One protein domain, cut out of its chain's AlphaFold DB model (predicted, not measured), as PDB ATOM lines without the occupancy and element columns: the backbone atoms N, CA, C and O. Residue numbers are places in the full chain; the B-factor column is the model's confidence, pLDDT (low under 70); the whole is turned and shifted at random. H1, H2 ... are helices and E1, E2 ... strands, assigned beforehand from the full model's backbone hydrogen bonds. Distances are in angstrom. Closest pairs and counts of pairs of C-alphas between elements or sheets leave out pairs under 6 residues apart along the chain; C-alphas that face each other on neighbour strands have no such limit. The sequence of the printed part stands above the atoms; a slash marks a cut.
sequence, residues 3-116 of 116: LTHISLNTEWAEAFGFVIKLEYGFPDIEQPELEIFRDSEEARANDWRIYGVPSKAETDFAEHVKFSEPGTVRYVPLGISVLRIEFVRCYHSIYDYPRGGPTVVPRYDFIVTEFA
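This is residues 3 to 116 of the 116 residues of an uncharacterized protein of Endobacterium cerealis (UniProt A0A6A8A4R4). Two four-stranded sheets lie face to face as a sandwich, and from one of them the long hairpin of E7 and E8 runs on past the body as an arm, with the link residues 96 to 102 at its tip. Two short helices, H1 and H2, lie on the other sheet's side of the sandwich, H2 only grazing that sheet. The 114 printed residues hold eight named strands and two named helices, in the order E1 E2 E3 E4 H1 H2 E5 E6 E7 E8, and the class is mostly strand. Both sheets are antiparallel, in the orders E1 E8 E7 E6 and E2 E3 E4 E5. The whole is compact, with a radius of gyration of the C-alphas of 14.9 A, yet elongated in outline, spanning 48 by 31 by 23 A.

In the first sheet, E8, residues 103 to 115, and E7, residues 81 to 95, form a hairpin, with N 84 and O 113 2.8 A apart, within hydrogen-bond range. E7 bends by 58 degrees at residue 92. E1, residues 3 to 8, is the edge strand beside E8, with N 6 and O 110 at 3.0 A. E6, residues 73 to 78, is the other edge strand and forms a hairpin with E7, with N 76 and O 83 at 2.8 A. E6, E7 and E8 make a meander, each strand the antiparallel neighbour of the one before. In the second sheet E2, residues 12 to 15, E3, residues 18 to 22, and E4, residues 33 to 38, make another meander, with N 13 and O 20 at 2.8 A and N 19 and O 37 at 2.8 A. E5, residues 62 to 66, is the antiparallel neighbour of E4, with N 36 and O 63 at 2.8 A. Both sheets are strongly twisted; their facing parts are 8.8 A centre to centre, with strands at 32 degrees. The closest C-alphas of E5 and E6 are those of Ala 62 and Leu 78, 6.6 A apart. H2, residues 48 to 51, only grazes the second sheet with residues 48 to 50; its closest C-alphas to E3 are Arg 49 and Val 19, 7.0 A. H1, residues 41 to 45, is close to H2 but not clearly touching, with C-alphas 43 and 49 at 7.5 A. The one O i to N i+4 pair of H1 is within hydrogen-bond range; H2 is too short for one.

E1 begins at C-alpha 3 (44.569, 36.788, -7.275). E7 measures 38.0 A and E8 38.3 A from first to last C-alpha, E8 ending at C-alpha 115 (34.855, 36.218, -8.006). E4 measures 17.0 A.

The farthest C-alphas, those of Ile 80 and Arg 99, are 50.6 A apart. The printed part has no cut and no long link. Its mean pLDDT is 82.9; residues under 70 are 10, 24 to 27, 55 to 60, 93 to 104 and 116.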
ATOM      1  N   LEU A   3      43.801  37.992  -6.976       93.06
ATOM      2  CA  LEU A   3      44.569  36.788  -7.275       93.06
ATOM      3  C   LEU A   3      45.645  36.590  -6.211       93.06
ATOM      4  O   LEU A   3      46.302  37.549  -5.809       93.06
ATOM      5  N   THR A   4      45.823  35.348  -5.773       93.31
ATOM      6  CA  THR A   4      46.903  34.957  -4.870       93.31
ATOM      7  C   THR A   4      47.519  33.632  -5.302       93.31
ATOM      8  O   THR A   4      46.853  32.771  -5.881       93.31
ATOM      9  N   HIS A   5      48.811  33.484  -5.028       92.69
ATOM     10  CA  HIS A   5      49.545  32.242  -5.223       92.69
ATOM     11  C   HIS A   5      49.697  31.562  -3.871       92.69
ATOM     12  O   HIS A   5      50.186  32.182  -2.925       92.69
ATOM     13  N   ILE A   6      49.321  30.288  -3.793       91.50
ATOM     14  CA  ILE A   6      49.526  29.480  -2.594       91.50
ATOM     15  C   ILE A   6      50.396  28.275  -2.927       91.50
ATOM     16  O   ILE A   6      50.323  27.703  -4.015       91.50
ATOM     17  N   SER A   7      51.221  27.895  -1.963       88.56
ATOM     18  CA  SER A   7      52.048  26.701  -2.023       88.56
ATOM     19  C   SER A   7      51.749  25.860  -0.800       88.56
ATOM     20  O   SER A   7      51.906  26.332   0.322       88.56
ATOM     21  N   LEU A   8      51.354  24.616  -1.025       85.06
ATOM     22  CA  LEU A   8      50.996  23.676   0.017       85.06
ATOM     23  C   LEU A   8      52.006  22.527   0.011       85.06
ATOM     24  O   LEU A   8      51.999  21.649  -0.846       85.06
ATOM     25  N   ASN A   9      52.930  22.584   0.961       75.81
ATOM     26  CA  ASN A   9      53.657  21.427   1.497       75.81
ATOM     27  C   ASN A   9      53.401  21.260   3.009       75.81
ATOM     28  O   ASN A   9      53.935  20.345   3.633       75.81
ATOM     29  N   THR A  10      52.617  22.179   3.575       67.69
ATOM     30  CA  THR A  10      52.114  22.255   4.947       67.69
ATOM     31  C   THR A  10      50.604  22.013   4.951       67.69
ATOM     32  O   THR A  10      49.994  21.900   3.890       67.69
ATOM     33  N   GLU A  11      49.999  21.994   6.141       74.88
ATOM     34  CA  GLU A  11      48.602  21.589   6.318       74.88
ATOM     35  C   GLU A  11      47.590  22.459   5.546       74.88
ATOM     36  O   GLU A  11      46.702  21.911   4.896       74.88
ATOM     37  N   TRP A  12      47.728  23.792   5.558       89.81
ATOM     38  CA  TRP A  12      46.765  24.718   4.937       89.81
ATOM     39  C   TRP A  12      47.378  26.073   4.536       89.81
ATOM     40  O   TRP A  12      48.478  26.426   4.963       89.81
ATOM     41  N   ALA A  13      46.642  26.840   3.727       91.88
ATOM     42  CA  ALA A  13      46.893  28.242   3.387       91.88
ATOM     43  C   ALA A  13      45.592  29.061   3.438       91.88
ATOM     44  O   ALA A  13      44.498  28.508   3.362       91.88
ATOM     45  N   GLU A  14      45.709  30.386   3.542       91.88
ATOM     46  CA  GLU A  14      44.568  31.311   3.542       91.88
ATOM     47  C   GLU A  14      44.506  32.122   2.242       91.88
ATOM     48  O   GLU A  14      45.519  32.633   1.757       91.88
ATOM     49  N   ALA A  15      43.301  32.282   1.694       91.31
ATOM     50  CA  ALA A  15      43.031  33.133   0.542       91.31
ATOM     51  C   ALA A  15      41.626  33.734   0.648       91.31
ATOM     52  O   ALA A  15      40.648  33.006   0.754       91.31
ATOM     53  N   PHE A  16      41.520  35.065   0.601       92.19
ATOM     54  CA  PHE A  16      40.235  35.784   0.523       92.19
ATOM     55  C   PHE A  16      39.225  35.436   1.637       92.19
ATOM     56  O   PHE A  16      38.021  35.423   1.418       92.19
ATOM     57  N   GLY A  17      39.709  35.152   2.851       90.19
ATOM     58  CA  GLY A  17      38.851  34.748   3.974       90.19
ATOM     59  C   GLY A  17      38.415  33.278   3.940       90.19
ATOM     60  O   GLY A  17      37.548  32.881   4.720       90.19
ATOM     61  N   PHE A  18      39.024  32.474   3.068       92.50
ATOM     62  CA  PHE A  18      38.891  31.024   3.022       92.50
ATOM     63  C   PHE A  18      40.193  30.352   3.451       92.50
ATOM     64  O   PHE A  18      41.289  30.864   3.208       92.50
ATOM     65  N   VAL A  19      40.056  29.186   4.066       93.50
ATOM     66  CA  VAL A  19      41.138  28.250   4.343       93.50
ATOM     67  C   VAL A  19      41.121  27.189   3.252       93.50
ATOM     68  O   VAL A  19      40.065  26.655   2.924       93.50
ATOM     69  N   ILE A  20      42.289  26.904   2.689       93.75
ATOM     70  CA  ILE A  20      42.513  25.895   1.656       93.75
ATOM     71  C   ILE A  20      43.506  24.892   2.229       93.75
ATOM     72  O   ILE A  20      44.665  25.231   2.480       93.75
ATOM     73  N   LYS A  21      43.045  23.669   2.463       91.75
ATOM     74  CA  LYS A  21      43.766  22.620   3.179       91.75
ATOM     75  C   LYS A  21      44.019  21.430   2.261       91.75
ATOM     76  O   LYS A  21      43.139  21.049   1.499       91.75
ATOM     77  N   LEU A  22      45.210  20.839   2.343       88.62
ATOM     78  CA  LEU A  22      45.484  19.558   1.686       88.62
ATOM     79  C   LEU A  22      44.827  18.419   2.471       88.62
ATOM     80  O   LEU A  22      45.033  18.301   3.681       88.62
ATOM     81  N   GLU A  23      44.101  17.539   1.787       84.06
ATOM     82  CA  GLU A  23      43.633  16.301   2.405       84.06
ATOM     83  C   GLU A  23      44.747  15.249   2.446       84.06
ATOM     84  O   GLU A  23      45.197  14.715   1.429       84.06
ATOM     85  N   TYR A  24      45.189  14.917   3.658       65.00
ATOM     86  CA  TYR A  24      46.193  13.884   3.899       65.00
ATOM     87  C   TYR A  24      45.511  12.520   4.043       65.00
ATOM     88  O   TYR A  24      45.223  12.069   5.149       65.00
ATOM     89  N   GLY A  25      45.227  11.861   2.918       62.38
ATOM     90  CA  GLY A  25      44.581  10.543   2.940       62.38
ATOM     91  C   GLY A  25      44.676   9.698   1.670       62.38
ATOM     92  O   GLY A  25      44.215   8.557   1.684       62.38
ATOM     93  N   PHE A  26      45.274  10.200   0.584       56.19
ATOM     94  CA  PHE A  26      45.118   9.593  -0.741       56.19
ATOM     95  C   PHE A  26      46.411   9.009  -1.333       56.19
ATOM     96  O   PHE A  26      47.505   9.491  -1.043       56.19
ATOM     97  N   PRO A  27      46.295   7.950  -2.161       56.62
ATOM     98  CA  PRO A  27      47.434   7.162  -2.637       56.62
ATOM     99  C   PRO A  27      48.233   7.803  -3.781       56.62
ATOM    100  O   PRO A  27      49.324   7.316  -4.072       56.62
ATOM    101  N   ASP A  28      47.711   8.846  -4.440       75.81
ATOM    102  CA  ASP A  28      48.329   9.441  -5.630       75.81
ATOM    103  C   ASP A  28      48.807  10.875  -5.367       75.81
ATOM    104  O   ASP A  28      48.022  11.811  -5.229       75.81
ATOM    105  N   ILE A  29      50.127  11.021  -5.316       76.50
ATOM    106  CA  ILE A  29      50.835  12.273  -5.046       76.50
ATOM    107  C   ILE A  29      50.726  13.283  -6.200       76.50
ATOM    108  O   ILE A  29      51.113  14.440  -6.052       76.50
ATOM    109  N   GLU A  30      50.242  12.861  -7.368       79.94
ATOM    110  CA  GLU A  30      50.050  13.742  -8.523       79.94
ATOM    111  C   GLU A  30      48.633  14.327  -8.586       79.94
ATOM    112  O   GLU A  30      48.389  15.275  -9.334       79.94
ATOM    113  N   GLN A  31      47.717  13.823  -7.751       85.62
ATOM    114  CA  GLN A  31      46.303  14.193  -7.740       85.62
ATOM    115  C   GLN A  31      45.899  14.783  -6.385       85.62
ATOM    116  O   GLN A  31      45.260  14.097  -5.582       85.62
ATOM    117  N   PRO A  32      46.269  16.044  -6.091       88.19
ATOM    118  CA  PRO A  32      45.939  16.642  -4.810       88.19
ATOM    119  C   PRO A  32      44.425  16.804  -4.648       88.19
ATOM    120  O   PRO A  32      43.702  17.155  -5.588       88.19
ATOM    121  N   GLU A  33      43.971  16.596  -3.418       90.19
ATOM    122  CA  GLU A  33      42.612  16.878  -2.972       90.19
ATOM    123  C   GLU A  33      42.671  18.017  -1.955       90.19
ATOM    124  O   GLU A  33      43.526  18.029  -1.061       90.19
ATOM    125  N   LEU A  34      41.816  19.018  -2.152       91.31
ATOM    126  CA  LEU A  34      41.724  20.190  -1.295       91.31
ATOM    127  C   LEU A  34      40.386  20.201  -0.572       91.31
ATOM    128  O   LEU A  34      39.345  20.090  -1.213       91.31
ATOM    129  N   GLU A  35      40.429  20.425   0.732       92.25
ATOM    130  CA  GLU A  35      39.283  20.846   1.529       92.25
ATOM    131  C   GLU A  35      39.335  22.373   1.651       92.25
ATOM    132  O   GLU A  35      40.362  22.951   2.019       92.25
ATOM    133  N   ILE A  36      38.246  23.047   1.294       92.75
ATOM    134  CA  ILE A  36      38.183  24.506   1.255       92.75
ATOM    135  C   ILE A  36      36.990  24.953   2.073       92.75
ATOM    136  O   ILE A  36      35.879  24.513   1.807       92.75
ATOM    137  N   PHE A  37      37.196  25.857   3.025       91.50
ATOM    138  CA  PHE A  37      36.107  26.363   3.852       91.50
ATOM    139  C   PHE A  37      36.295  27.815   4.266       91.50
ATOM    140  O   PHE A  37      37.400  28.358   4.260       91.50
ATOM    141  N   ARG A  38      35.197  28.478   4.634       90.81
ATOM    142  CA  ARG A  38      35.247  29.859   5.127       90.81
ATOM    143  C   ARG A  38      35.920  29.927   6.495       90.81
ATOM    144  O   ARG A  38      35.569  29.179   7.402       90.81
ATOM    145  N   ASP A  39      36.812  30.895   6.680       90.62
ATOM    146  CA  ASP A  39      37.438  31.187   7.970       90.62
ATOM    147  C   ASP A  39      36.474  31.939   8.910       90.62
ATOM    148  O   ASP A  39      36.610  33.137   9.169       90.62
ATOM    149  N   SER A  40      35.431  31.241   9.361       88.94
ATOM    150  CA  SER A  40      34.411  31.757  10.274       88.94
ATOM    151  C   SER A  40      34.828  31.617  11.745       88.94
ATOM    152  O   SER A  40      35.762  30.890  12.089       88.94
ATOM    153  N   GLU A  41      34.111  32.292  12.648       89.88
ATOM    154  CA  GLU A  41      34.292  32.088  14.094       89.88
ATOM    155  C   GLU A  41      34.051  30.631  14.499       89.88
ATOM    156  O   GLU A  41      34.786  30.101  15.326       89.88
ATOM    157  N   GLU A  42      33.078  29.963  13.873       88.25
ATOM    158  CA  GLU A  42      32.812  28.539  14.075       88.25
ATOM    159  C   GLU A  42      34.002  27.674  13.644       88.25
ATOM    160  O   GLU A  42      34.434  26.810  14.408       88.25
ATOM    161  N   ALA A  43      34.571  27.938  12.461       88.50
ATOM    162  CA  ALA A  43      35.719  27.194  11.950       88.50
ATOM    163  C   ALA A  43      36.939  27.323  12.872       88.50
ATOM    164  O   ALA A  43      37.668  26.355  13.093       88.50
ATOM    165  N   ARG A  44      37.140  28.512  13.450       90.31
ATOM    166  CA  ARG A  44      38.205  28.775  14.426       90.31
ATOM    167  C   ARG A  44      37.921  28.128  15.777       90.31
ATOM    168  O   ARG A  44      38.823  27.542  16.356       90.31
ATOM    169  N   ALA A  45      36.686  28.202  16.272       90.12
ATOM    170  CA  ALA A  45      36.302  27.621  17.560       90.12
ATOM    171  C   ALA A  45      36.416  26.089  17.585       90.12
ATOM    172  O   ALA A  45      36.606  25.508  18.650       90.12
ATOM    173  N   ASN A  46      36.299  25.449  16.421       88.56
ATOM    174  CA  ASN A  46      36.390  24.000  16.257       88.56
ATOM    175  C   ASN A  46      37.719  23.538  15.630       88.56
ATOM    176  O   ASN A  46      37.831  22.372  15.252       88.56
ATOM    177  N   ASP A  47      38.700  24.434  15.476       89.81
ATOM    178  CA  ASP A  47      40.013  24.136  14.888       89.81
ATOM    179  C   ASP A  47      39.937  23.388  13.538       89.81
ATOM    180  O   ASP A  47      40.730  22.484  13.255       89.81
ATOM    181  N   TRP A  48      39.003  23.772  12.657       89.44
ATOM    182  CA  TRP A  48      38.799  23.106  11.355       89.44
ATOM    183  C   TRP A  48      40.053  23.129  10.475       89.44
ATOM    184  O   TRP A  48      40.293  22.219   9.688       89.44
ATOM    185  N   ARG A  49      40.933  24.114  10.663       88.38
ATOM    186  CA  ARG A  49      42.240  24.174   9.982       88.38
ATOM    187  C   ARG A  49      43.108  22.949  10.264       88.38
ATOM    188  O   ARG A  49      43.842  22.506   9.387       88.38
ATOM    189  N   ILE A  50      42.987  22.390  11.466       85.62
ATOM    190  CA  ILE A  50      43.722  21.208  11.917       85.62
ATOM    191  C   ILE A  50      42.902  19.954  11.611       85.62
ATOM    192  O   ILE A  50      43.366  19.054  10.912       85.62
ATOM    193  N   TYR A  51      41.650  19.907  12.068       85.19
ATOM    194  CA  TYR A  51      40.852  18.674  12.061       85.19
ATOM    195  C   TYR A  51      39.990  18.465  10.814       85.19
ATOM    196  O   TYR A  51      39.557  17.344  10.563       85.19
ATOM    197  N   GLY A  52      39.817  19.503  10.002       84.56
ATOM    198  CA  GLY A  52      38.914  19.512   8.855       84.56
ATOM    199  C   GLY A  52      37.471  19.798   9.249       84.56
ATOM    200  O   GLY A  52      37.139  19.918  10.434       84.56
ATOM    201  N   VAL A  53      36.617  19.939   8.243       86.12
ATOM    202  CA  VAL A  53      35.189  20.178   8.423       86.12
ATOM    203  C   VAL A  53      34.510  18.836   8.719       86.12
ATOM    204  O   VAL A  53      34.707  17.857   7.996       86.12
ATOM    205  N   PRO A  54      33.705  18.724   9.790       78.94
ATOM    206  CA  PRO A  54      32.995  17.487  10.081       78.94
ATOM    207  C   PRO A  54      32.093  17.087   8.907       78.94
ATOM    208  O   PRO A  54      31.207  17.842   8.517       78.94
ATOM    209  N   SER A  55      32.234  15.852   8.418       67.00
ATOM    210  CA  SER A  55      31.530  15.277   7.252       67.00
ATOM    211  C   SER A  55      29.993  15.193   7.345       67.00
ATOM    212  O   SER A  55      29.342  14.588   6.496       67.00
ATOM    213  N   LYS A  56      29.388  15.780   8.383       51.75
ATOM    214  CA  LYS A  56      27.934  15.904   8.589       51.75
ATOM    215  C   LYS A  56      27.438  17.346   8.568       51.75
ATOM    216  O   LYS A  56      26.246  17.575   8.761       51.75
ATOM    217  N   ALA A  57      28.333  18.306   8.385       52.31
ATOM    218  CA  ALA A  57      27.962  19.686   8.202       52.31
ATOM    219  C   ALA A  57      27.658  19.865   6.708       52.31
ATOM    220  O   ALA A  57      28.564  20.013   5.896       52.31
ATOM    221  N   GLU A  58      26.377  19.798   6.333       52.97
ATOM    222  CA  GLU A  58      25.870  20.388   5.085       52.97
ATOM    223  C   GLU A  58      26.072  21.911   5.170       52.97
ATOM    224  O   GLU A  58      25.134  22.683   5.352       52.97
ATOM    225  N   THR A  59      27.322  22.359   5.187       61.16
ATOM    226  CA  THR A  59      27.646  23.775   5.209       61.16
ATOM    227  C   THR A  59      27.851  24.210   3.779       61.16
ATOM    228  O   THR A  59      28.814  23.776   3.154       61.16
ATOM    229  N   ASP A  60      27.055  25.174   3.318       67.56
ATOM    230  CA  ASP A  60      27.262  25.920   2.061       67.56
ATOM    231  C   ASP A  60      28.623  26.666   2.002       67.56
ATOM    232  O   ASP A  60      28.884  27.481   1.115       67.56
ATOM    233  N   PHE A  61      29.482  26.449   2.998       74.94
ATOM    234  CA  PHE A  61      30.737  27.133   3.256       74.94
ATOM    235  C   PHE A  61      31.935  26.184   3.291       74.94
ATOM    236  O   PHE A  61      33.003  26.640   3.704       74.94
ATOM    237  N   ALA A  62      31.771  24.916   2.900       86.69
ATOM    238  CA  ALA A  62      32.857  23.952   2.774       86.69
ATOM    239  C   ALA A  62      32.697  23.095   1.512       86.69
ATOM    240  O   ALA A  62      31.600  22.638   1.213       86.69
ATOM    241  N   GLU A  63      33.790  22.863   0.792       89.94
ATOM    242  CA  GLU A  63      33.820  22.085  -0.447       89.94
ATOM    243  C   GLU A  63      35.104  21.256  -0.540       89.94
ATOM    244  O   GLU A  63      36.178  21.705  -0.130       89.94
ATOM    245  N   HIS A  64      34.998  20.068  -1.142       89.75
ATOM    246  CA  HIS A  64      36.137  19.188  -1.415       89.75
ATOM    247  C   HIS A  64      36.386  19.113  -2.916       89.75
ATOM    248  O   HIS A  64      35.477  18.865  -3.712       89.75
ATOM    249  N   VAL A  65      37.633  19.326  -3.326       91.31
ATOM    250  CA  VAL A  65      37.979  19.487  -4.734       91.31
ATOM    251  C   VAL A  65      39.198  18.659  -5.085       91.31
ATOM    252  O   VAL A  65      40.293  18.878  -4.574       91.31
ATOM    253  N   LYS A  66      39.010  17.754  -6.046       91.50
ATOM    254  CA  LYS A  66      40.069  16.914  -6.599       91.50
ATOM    255  C   LYS A  66      40.620  17.458  -7.912       91.50
ATOM    256  O   LYS A  66      39.866  17.820  -8.834       91.50
ATOM    257  N   PHE A  67      41.942  17.429  -8.026       91.38
ATOM    258  CA  PHE A  67      42.682  17.750  -9.242       91.38
ATOM    259  C   PHE A  67      43.278  16.482  -9.847       91.38
ATOM    260  O   PHE A  67      43.725  15.595  -9.128       91.38
ATOM    261  N   SER A  68      43.253  16.386 -11.175       88.75
ATOM    262  CA  SER A  68      43.784  15.235 -11.911       88.75
ATOM    263  C   SER A  68      45.210  15.458 -12.406       88.75
ATOM    264  O   SER A  68      45.994  14.522 -12.420       88.75
ATOM    265  N   GLU A  69      45.537  16.680 -12.833       90.75
ATOM    266  CA  GLU A  69      46.850  17.014 -13.396       90.75
ATOM    267  C   GLU A  69      47.156  18.522 -13.313       90.75
ATOM    268  O   GLU A  69      46.225  19.337 -13.221       90.75
ATOM    269  N   PRO A  70      48.434  18.934 -13.375       91.88
ATOM    270  CA  PRO A  70      48.813  20.335 -13.540       91.88
ATOM    271  C   PRO A  70      48.112  20.998 -14.739       91.88
ATOM    272  O   PRO A  70      48.008  20.423 -15.817       91.88
ATOM    273  N   GLY A  71      47.628  22.222 -14.555       92.69
ATOM    274  CA  GLY A  71      46.751  22.948 -15.477       92.69
ATOM    275  C   GLY A  71      45.254  22.738 -15.217       92.69
ATOM    276  O   GLY A  71      44.435  23.456 -15.792       92.69
ATOM    277  N   THR A  72      44.865  21.802 -14.340       94.88
ATOM    278  CA  THR A  72      43.451  21.595 -13.992       94.88
ATOM    279  C   THR A  72      42.888  22.825 -13.280       94.88
ATOM    280  O   THR A  72      43.422  23.267 -12.261       94.88
ATOM    281  N   VAL A  73      41.760  23.333 -13.779       95.94
ATOM    282  CA  VAL A  73      41.034  24.467 -13.195       95.94
ATOM    283  C   VAL A  73      39.718  23.989 -12.597       95.94
ATOM    284  O   VAL A  73      38.953  23.269 -13.242       95.94
ATOM    285  N   ARG A  74      39.426  24.430 -11.376       95.94
ATOM    286  CA  ARG A  74      38.183  24.144 -10.659       95.94
ATOM    287  C   ARG A  74      37.528  25.438 -10.201       95.94
ATOM    288  O   ARG A  74      38.214  26.372  -9.796       95.94
ATOM    289  N   TYR A  75      36.203  25.476 -10.281       94.75
ATOM    290  CA  TYR A  75      35.382  26.559  -9.751       94.75
ATOM    291  C   TYR A  75      34.651  26.031  -8.526       94.75
ATOM    292  O   TYR A  75      33.977  25.007  -8.618       94.75
ATOM    293  N   VAL A  76      34.826  26.710  -7.400       92.81
ATOM    294  CA  VAL A  76      34.382  26.263  -6.080       92.81
ATOM    295  C   VAL A  76      33.405  27.303  -5.538       92.81
ATOM    296  O   VAL A  76      33.843  28.386  -5.138       92.81
ATOM    297  N   PRO A  77      32.088  27.043  -5.611       90.25
ATOM    298  CA  PRO A  77      31.092  27.930  -5.026       90.25
ATOM    299  C   PRO A  77      31.104  27.783  -3.500       90.25
ATOM    300  O   PRO A  77      30.986  26.681  -2.985       90.25
ATOM    301  N   LEU A  78      31.252  28.894  -2.776       87.12
ATOM    302  CA  LEU A  78      31.234  28.935  -1.311       87.12
ATOM    303  C   LEU A  78      30.347  30.103  -0.869       87.12
ATOM    304  O   LEU A  78      30.776  31.260  -0.793       87.12
ATOM    305  N   GLY A  79      29.075  29.807  -0.611       84.00
ATOM    306  CA  GLY A  79      28.038  30.807  -0.383       84.00
ATOM    307  C   GLY A  79      27.857  31.740  -1.587       84.00
ATOM    308  O   GLY A  79      27.426  31.315  -2.655       84.00
ATOM    309  N   ILE A  80      28.162  33.032  -1.405       84.31
ATOM    310  CA  ILE A  80      28.035  34.061  -2.456       84.31
ATOM    311  C   ILE A  80      29.300  34.239  -3.305       84.31
ATOM    312  O   ILE A  80      29.244  34.908  -4.332       84.31
ATOM    313  N   SER A  81      30.429  33.671  -2.877       87.25
ATOM    314  CA  SER A  81      31.711  33.803  -3.568       87.25
ATOM    315  C   SER A  81      31.985  32.565  -4.418       87.25
ATOM    316  O   SER A  81      31.617  31.448  -4.051       87.25
ATOM    317  N   VAL A  82      32.689  32.745  -5.534       92.25
ATOM    318  CA  VAL A  82      33.223  31.635  -6.333       92.25
ATOM    319  C   VAL A  82      34.737  31.754  -6.393       92.25
ATOM    320  O   VAL A  82      35.279  32.744  -6.891       92.25
ATOM    321  N   LEU A  83      35.434  30.720  -5.927       93.88
ATOM    322  CA  LEU A  83      36.878  30.614  -6.082       93.88
ATOM    323  C   LEU A  83      37.205  29.849  -7.363       93.88
ATOM    324  O   LEU A  83      36.740  28.732  -7.566       93.88
ATOM    325  N   ARG A  84      38.050  30.419  -8.221       95.56
ATOM    326  CA  ARG A  84      38.736  29.674  -9.281       95.56
ATOM    327  C   ARG A  84      40.096  29.252  -8.762       95.56
ATOM    328  O   ARG A  84      40.931  30.108  -8.470       95.56
ATOM    329  N   ILE A  85      40.319  27.949  -8.702       95.56
ATOM    330  CA  ILE A  85      41.570  27.350  -8.253       95.56
ATOM    331  C   ILE A  85      42.185  26.598  -9.421       95.56
ATOM    332  O   ILE A  85      41.551  25.743 -10.037       95.56
ATOM    333  N   GLU A  86      43.425  26.935  -9.735       96.25
ATOM    334  CA  GLU A  86      44.213  26.290 -10.775       96.25
ATOM    335  C   GLU A  86      45.384  25.563 -10.135       96.25
ATOM    336  O   GLU A  86      46.185  26.176  -9.429       96.25
ATOM    337  N   PHE A  87      45.479  24.259 -10.382       94.31
ATOM    338  CA  PHE A  87      46.622  23.460  -9.966       94.31
ATOM    339  C   PHE A  87      47.777  23.707 -10.929       94.31
ATOM    340  O   PHE A  87      47.676  23.386 -12.104       94.31
ATOM    341  N   VAL A  88      48.871  24.298 -10.456       93.44
ATOM    342  CA  VAL A  88      49.970  24.742 -11.325       93.44
ATOM    343  C   VAL A  88      51.004  23.646 -11.523       93.44
ATOM    344  O   VAL A  88      51.458  23.432 -12.641       93.44
ATOM    345  N   ARG A  89      51.428  22.990 -10.438       89.69
ATOM    346  CA  ARG A  89      52.451  21.931 -10.463       89.69
ATOM    347  C   ARG A  89      52.560  21.219  -9.117       89.69
ATOM    348  O   ARG A  89      52.323  21.830  -8.076       89.69
ATOM    349  N   CYS A  90      53.026  19.973  -9.154       85.94
ATOM    350  CA  CYS A  90      53.567  19.248  -8.006       85.94
ATOM    351  C   CYS A  90      55.072  19.051  -8.211       85.94
ATOM    352  O   CYS A  90      55.519  18.773  -9.327       85.94
ATOM    353  N   TYR A  91      55.866  19.212  -7.156       80.56
ATOM    354  CA  TYR A  91      57.269  18.821  -7.174       80.56
ATOM    355  C   TYR A  91      57.684  18.110  -5.894       80.56
ATOM    356  O   TYR A  91      57.211  18.399  -4.796       80.56
ATOM    357  N   HIS A  92      58.632  17.197  -6.053       73.81
ATOM    358  CA  HIS A  92      59.214  16.404  -4.987       73.81
ATOM    359  C   HIS A  92      60.425  17.131  -4.406       73.81
ATOM    360  O   HIS A  92      61.450  17.278  -5.071       73.81
ATOM    361  N   SER A  93      60.308  17.606  -3.169       65.00
ATOM    362  CA  SER A  93      61.452  18.153  -2.436       65.00
ATOM    363  C   SER A  93      62.182  17.023  -1.724       65.00
ATOM    364  O   SER A  93      61.546  16.223  -1.041       65.00
ATOM    365  N   ILE A  94      63.506  16.969  -1.867       58.78
ATOM    366  CA  ILE A  94      64.367  16.046  -1.127       58.78
ATOM    367  C   ILE A  94      64.939  16.808   0.066       58.78
ATOM    368  O   ILE A  94      65.704  17.756  -0.119       58.78
ATOM    369  N   TYR A  95      64.578  16.404   1.283       59.97
ATOM    370  CA  TYR A  95      65.237  16.886   2.496       59.97
ATOM    371  C   TYR A  95      66.253  15.846   2.979       59.97
ATOM    372  O   TYR A  95      65.878  14.716   3.298       59.97
ATOM    373  N   ASP A  96      67.526  16.245   3.044       52.50
ATOM    374  CA  ASP A  96      68.589  15.508   3.732       52.50
ATOM    375  C   ASP A  96      68.581  15.915   5.211       52.50
ATOM    376  O   ASP A  96      69.001  17.017   5.580       52.50
ATOM    377  N   TYR A  97      68.114  15.026   6.085       54.69
ATOM    378  CA  TYR A  97      68.517  15.107   7.486       54.69
ATOM    379  C   TYR A  97      69.945  14.559   7.590       54.69
ATOM    380  O   TYR A  97      70.229  13.544   6.959       54.69
ATOM    381  N   PRO A  98      70.837  15.107   8.442       55.12
ATOM    382  CA  PRO A  98      72.247  14.690   8.514       55.12
ATOM    383  C   PRO A  98      72.501  13.195   8.809       55.12
ATOM    384  O   PRO A  98      73.654  12.769   8.845       55.12
ATOM    385  N   ARG A  99      71.454  12.402   9.090       56.25
ATOM    386  CA  ARG A  99      71.501  10.953   9.347       56.25
ATOM    387  C   ARG A  99      70.314  10.165   8.760       56.25
ATOM    388  O   ARG A  99      70.149   9.002   9.114       56.25
ATOM    389  N   GLY A 100      69.479  10.775   7.920       52.88
ATOM    390  CA  GLY A 100      68.313  10.128   7.309       52.88
ATOM    391  C   GLY A 100      68.442  10.133   5.793       52.88
ATOM    392  O   GLY A 100      68.904  11.120   5.239       52.88
ATOM    393  N   GLY A 101      68.064   9.034   5.133       58.19
ATOM    394  CA  GLY A 101      68.005   8.986   3.669       58.19
ATOM    395  C   GLY A 101      67.044  10.038   3.087       58.19
ATOM    396  O   GLY A 101      66.246  10.618   3.832       58.19
ATOM    397  N   PRO A 102      67.090  10.274   1.765       60.25
ATOM    398  CA  PRO A 102      66.298  11.310   1.114       60.25
ATOM    399  C   PRO A 102      64.807  11.104   1.394       60.25
ATOM    400  O   PRO A 102      64.227  10.096   0.990       60.25
ATOM    401  N   THR A 103      64.177  12.058   2.086       63.75
ATOM    402  CA  THR A 103      62.718  12.066   2.248       63.75
ATOM    403  C   THR A 103      62.123  12.928   1.148       63.75
ATOM    404  O   THR A 103      62.396  14.127   1.086       63.75
ATOM    405  N   VAL A 104      61.339  12.303   0.271       68.12
ATOM    406  CA  VAL A 104      60.584  12.987  -0.780       68.12
ATOM    407  C   VAL A 104      59.284  13.510  -0.181       68.12
ATOM    408  O   VAL A 104      58.429  12.724   0.218       68.12
ATOM    409  N   VAL A 105      59.136  14.833  -0.122       76.19
ATOM    410  CA  VAL A 105      57.896  15.492   0.307       76.19
ATOM    411  C   VAL A 105      57.311  16.256  -0.881       76.19
ATOM    412  O   VAL A 105      58.026  17.073  -1.475       76.19
ATOM    413  N   PRO A 106      56.046  16.009  -1.258       81.19
ATOM    414  CA  PRO A 106      55.412  16.744  -2.338       81.19
ATOM    415  C   PRO A 106      55.100  18.176  -1.900       81.19
ATOM    416  O   PRO A 106      54.695  18.435  -0.765       81.19
ATOM    417  N   ARG A 107      55.281  19.116  -2.822       87.81
ATOM    418  CA  ARG A 107      54.789  20.486  -2.710       87.81
ATOM    419  C   ARG A 107      53.904  20.793  -3.905       87.81
ATOM    420  O   ARG A 107      54.330  20.631  -5.047       87.81
ATOM    421  N   TYR A 108      52.707  21.282  -3.616       90.00
ATOM    422  CA  TYR A 108      51.686  21.614  -4.598       90.00
ATOM    423  C   TYR A 108      51.533  23.129  -4.692       90.00
ATOM    424  O   TYR A 108      51.332  23.796  -3.680       90.00
ATOM    425  N   ASP A 109      51.622  23.676  -5.899       92.06
ATOM    426  CA  ASP A 109      51.412  25.102  -6.143       92.06
ATOM    427  C   ASP A 109      50.049  25.328  -6.809       92.06
ATOM    428  O   ASP A 109      49.707  24.644  -7.779       92.06
ATOM    429  N   PHE A 110      49.300  26.318  -6.320       94.19
ATOM    430  CA  PHE A 110      47.994  26.703  -6.853       94.19
ATOM    431  C   PHE A 110      47.893  28.216  -7.078       94.19
ATOM    432  O   PHE A 110      48.490  29.019  -6.353       94.19
ATOM    433  N   ILE A 111      47.087  28.609  -8.064       95.81
ATOM    434  CA  ILE A 111      46.632  29.991  -8.256       95.81
ATOM    435  C   ILE A 111      45.167  30.064  -7.853       95.81
ATOM    436  O   ILE A 111      44.338  29.329  -8.388       95.81
ATOM    437  N   VAL A 112      44.849  30.976  -6.939       95.56
ATOM    438  CA  VAL A 112      43.493  31.185  -6.430       95.56
ATOM    439  C   VAL A 112      43.017  32.563  -6.858       95.56
ATOM    440  O   VAL A 112      43.706  33.563  -6.657       95.56
ATOM    441  N   THR A 113      41.836  32.622  -7.465       95.88
ATOM    442  CA  THR A 113      41.166  33.865  -7.863       95.88
ATOM    443  C   THR A 113      39.762  33.901  -7.279       95.88
ATOM    444  O   THR A 113      39.028  32.928  -7.418       95.88
ATOM    445  N   GLU A 114      39.382  35.014  -6.660       92.75
ATOM    446  CA  GLU A 114      38.024  35.218  -6.144       92.75
ATOM    447  C   GLU A 114      37.170  36.031  -7.127       92.75
ATOM    448  O   GLU A 114      37.571  37.106  -7.599       92.75
ATOM    449  N   PHE A 115      35.967  35.516  -7.381       86.62
ATOM    450  CA  PHE A 115      34.855  36.218  -8.006       86.62
ATOM    451  C   PHE A 115      33.781  36.438  -6.933       86.62
ATOM    452  O   PHE A 115      33.186  35.474  -6.452       86.62
ATOM    453  N   ALA A 116      33.594  37.698  -6.543       69.94
ATOM    454  CA  ALA A 116      32.569  38.167  -5.611       69.94
ATOM    455  C   ALA A 116      31.545  39.033  -6.353       69.94
ATOM    456  O   ALA A 116      31.947  39.662  -7.364       69.94
TER     457      ALA A 116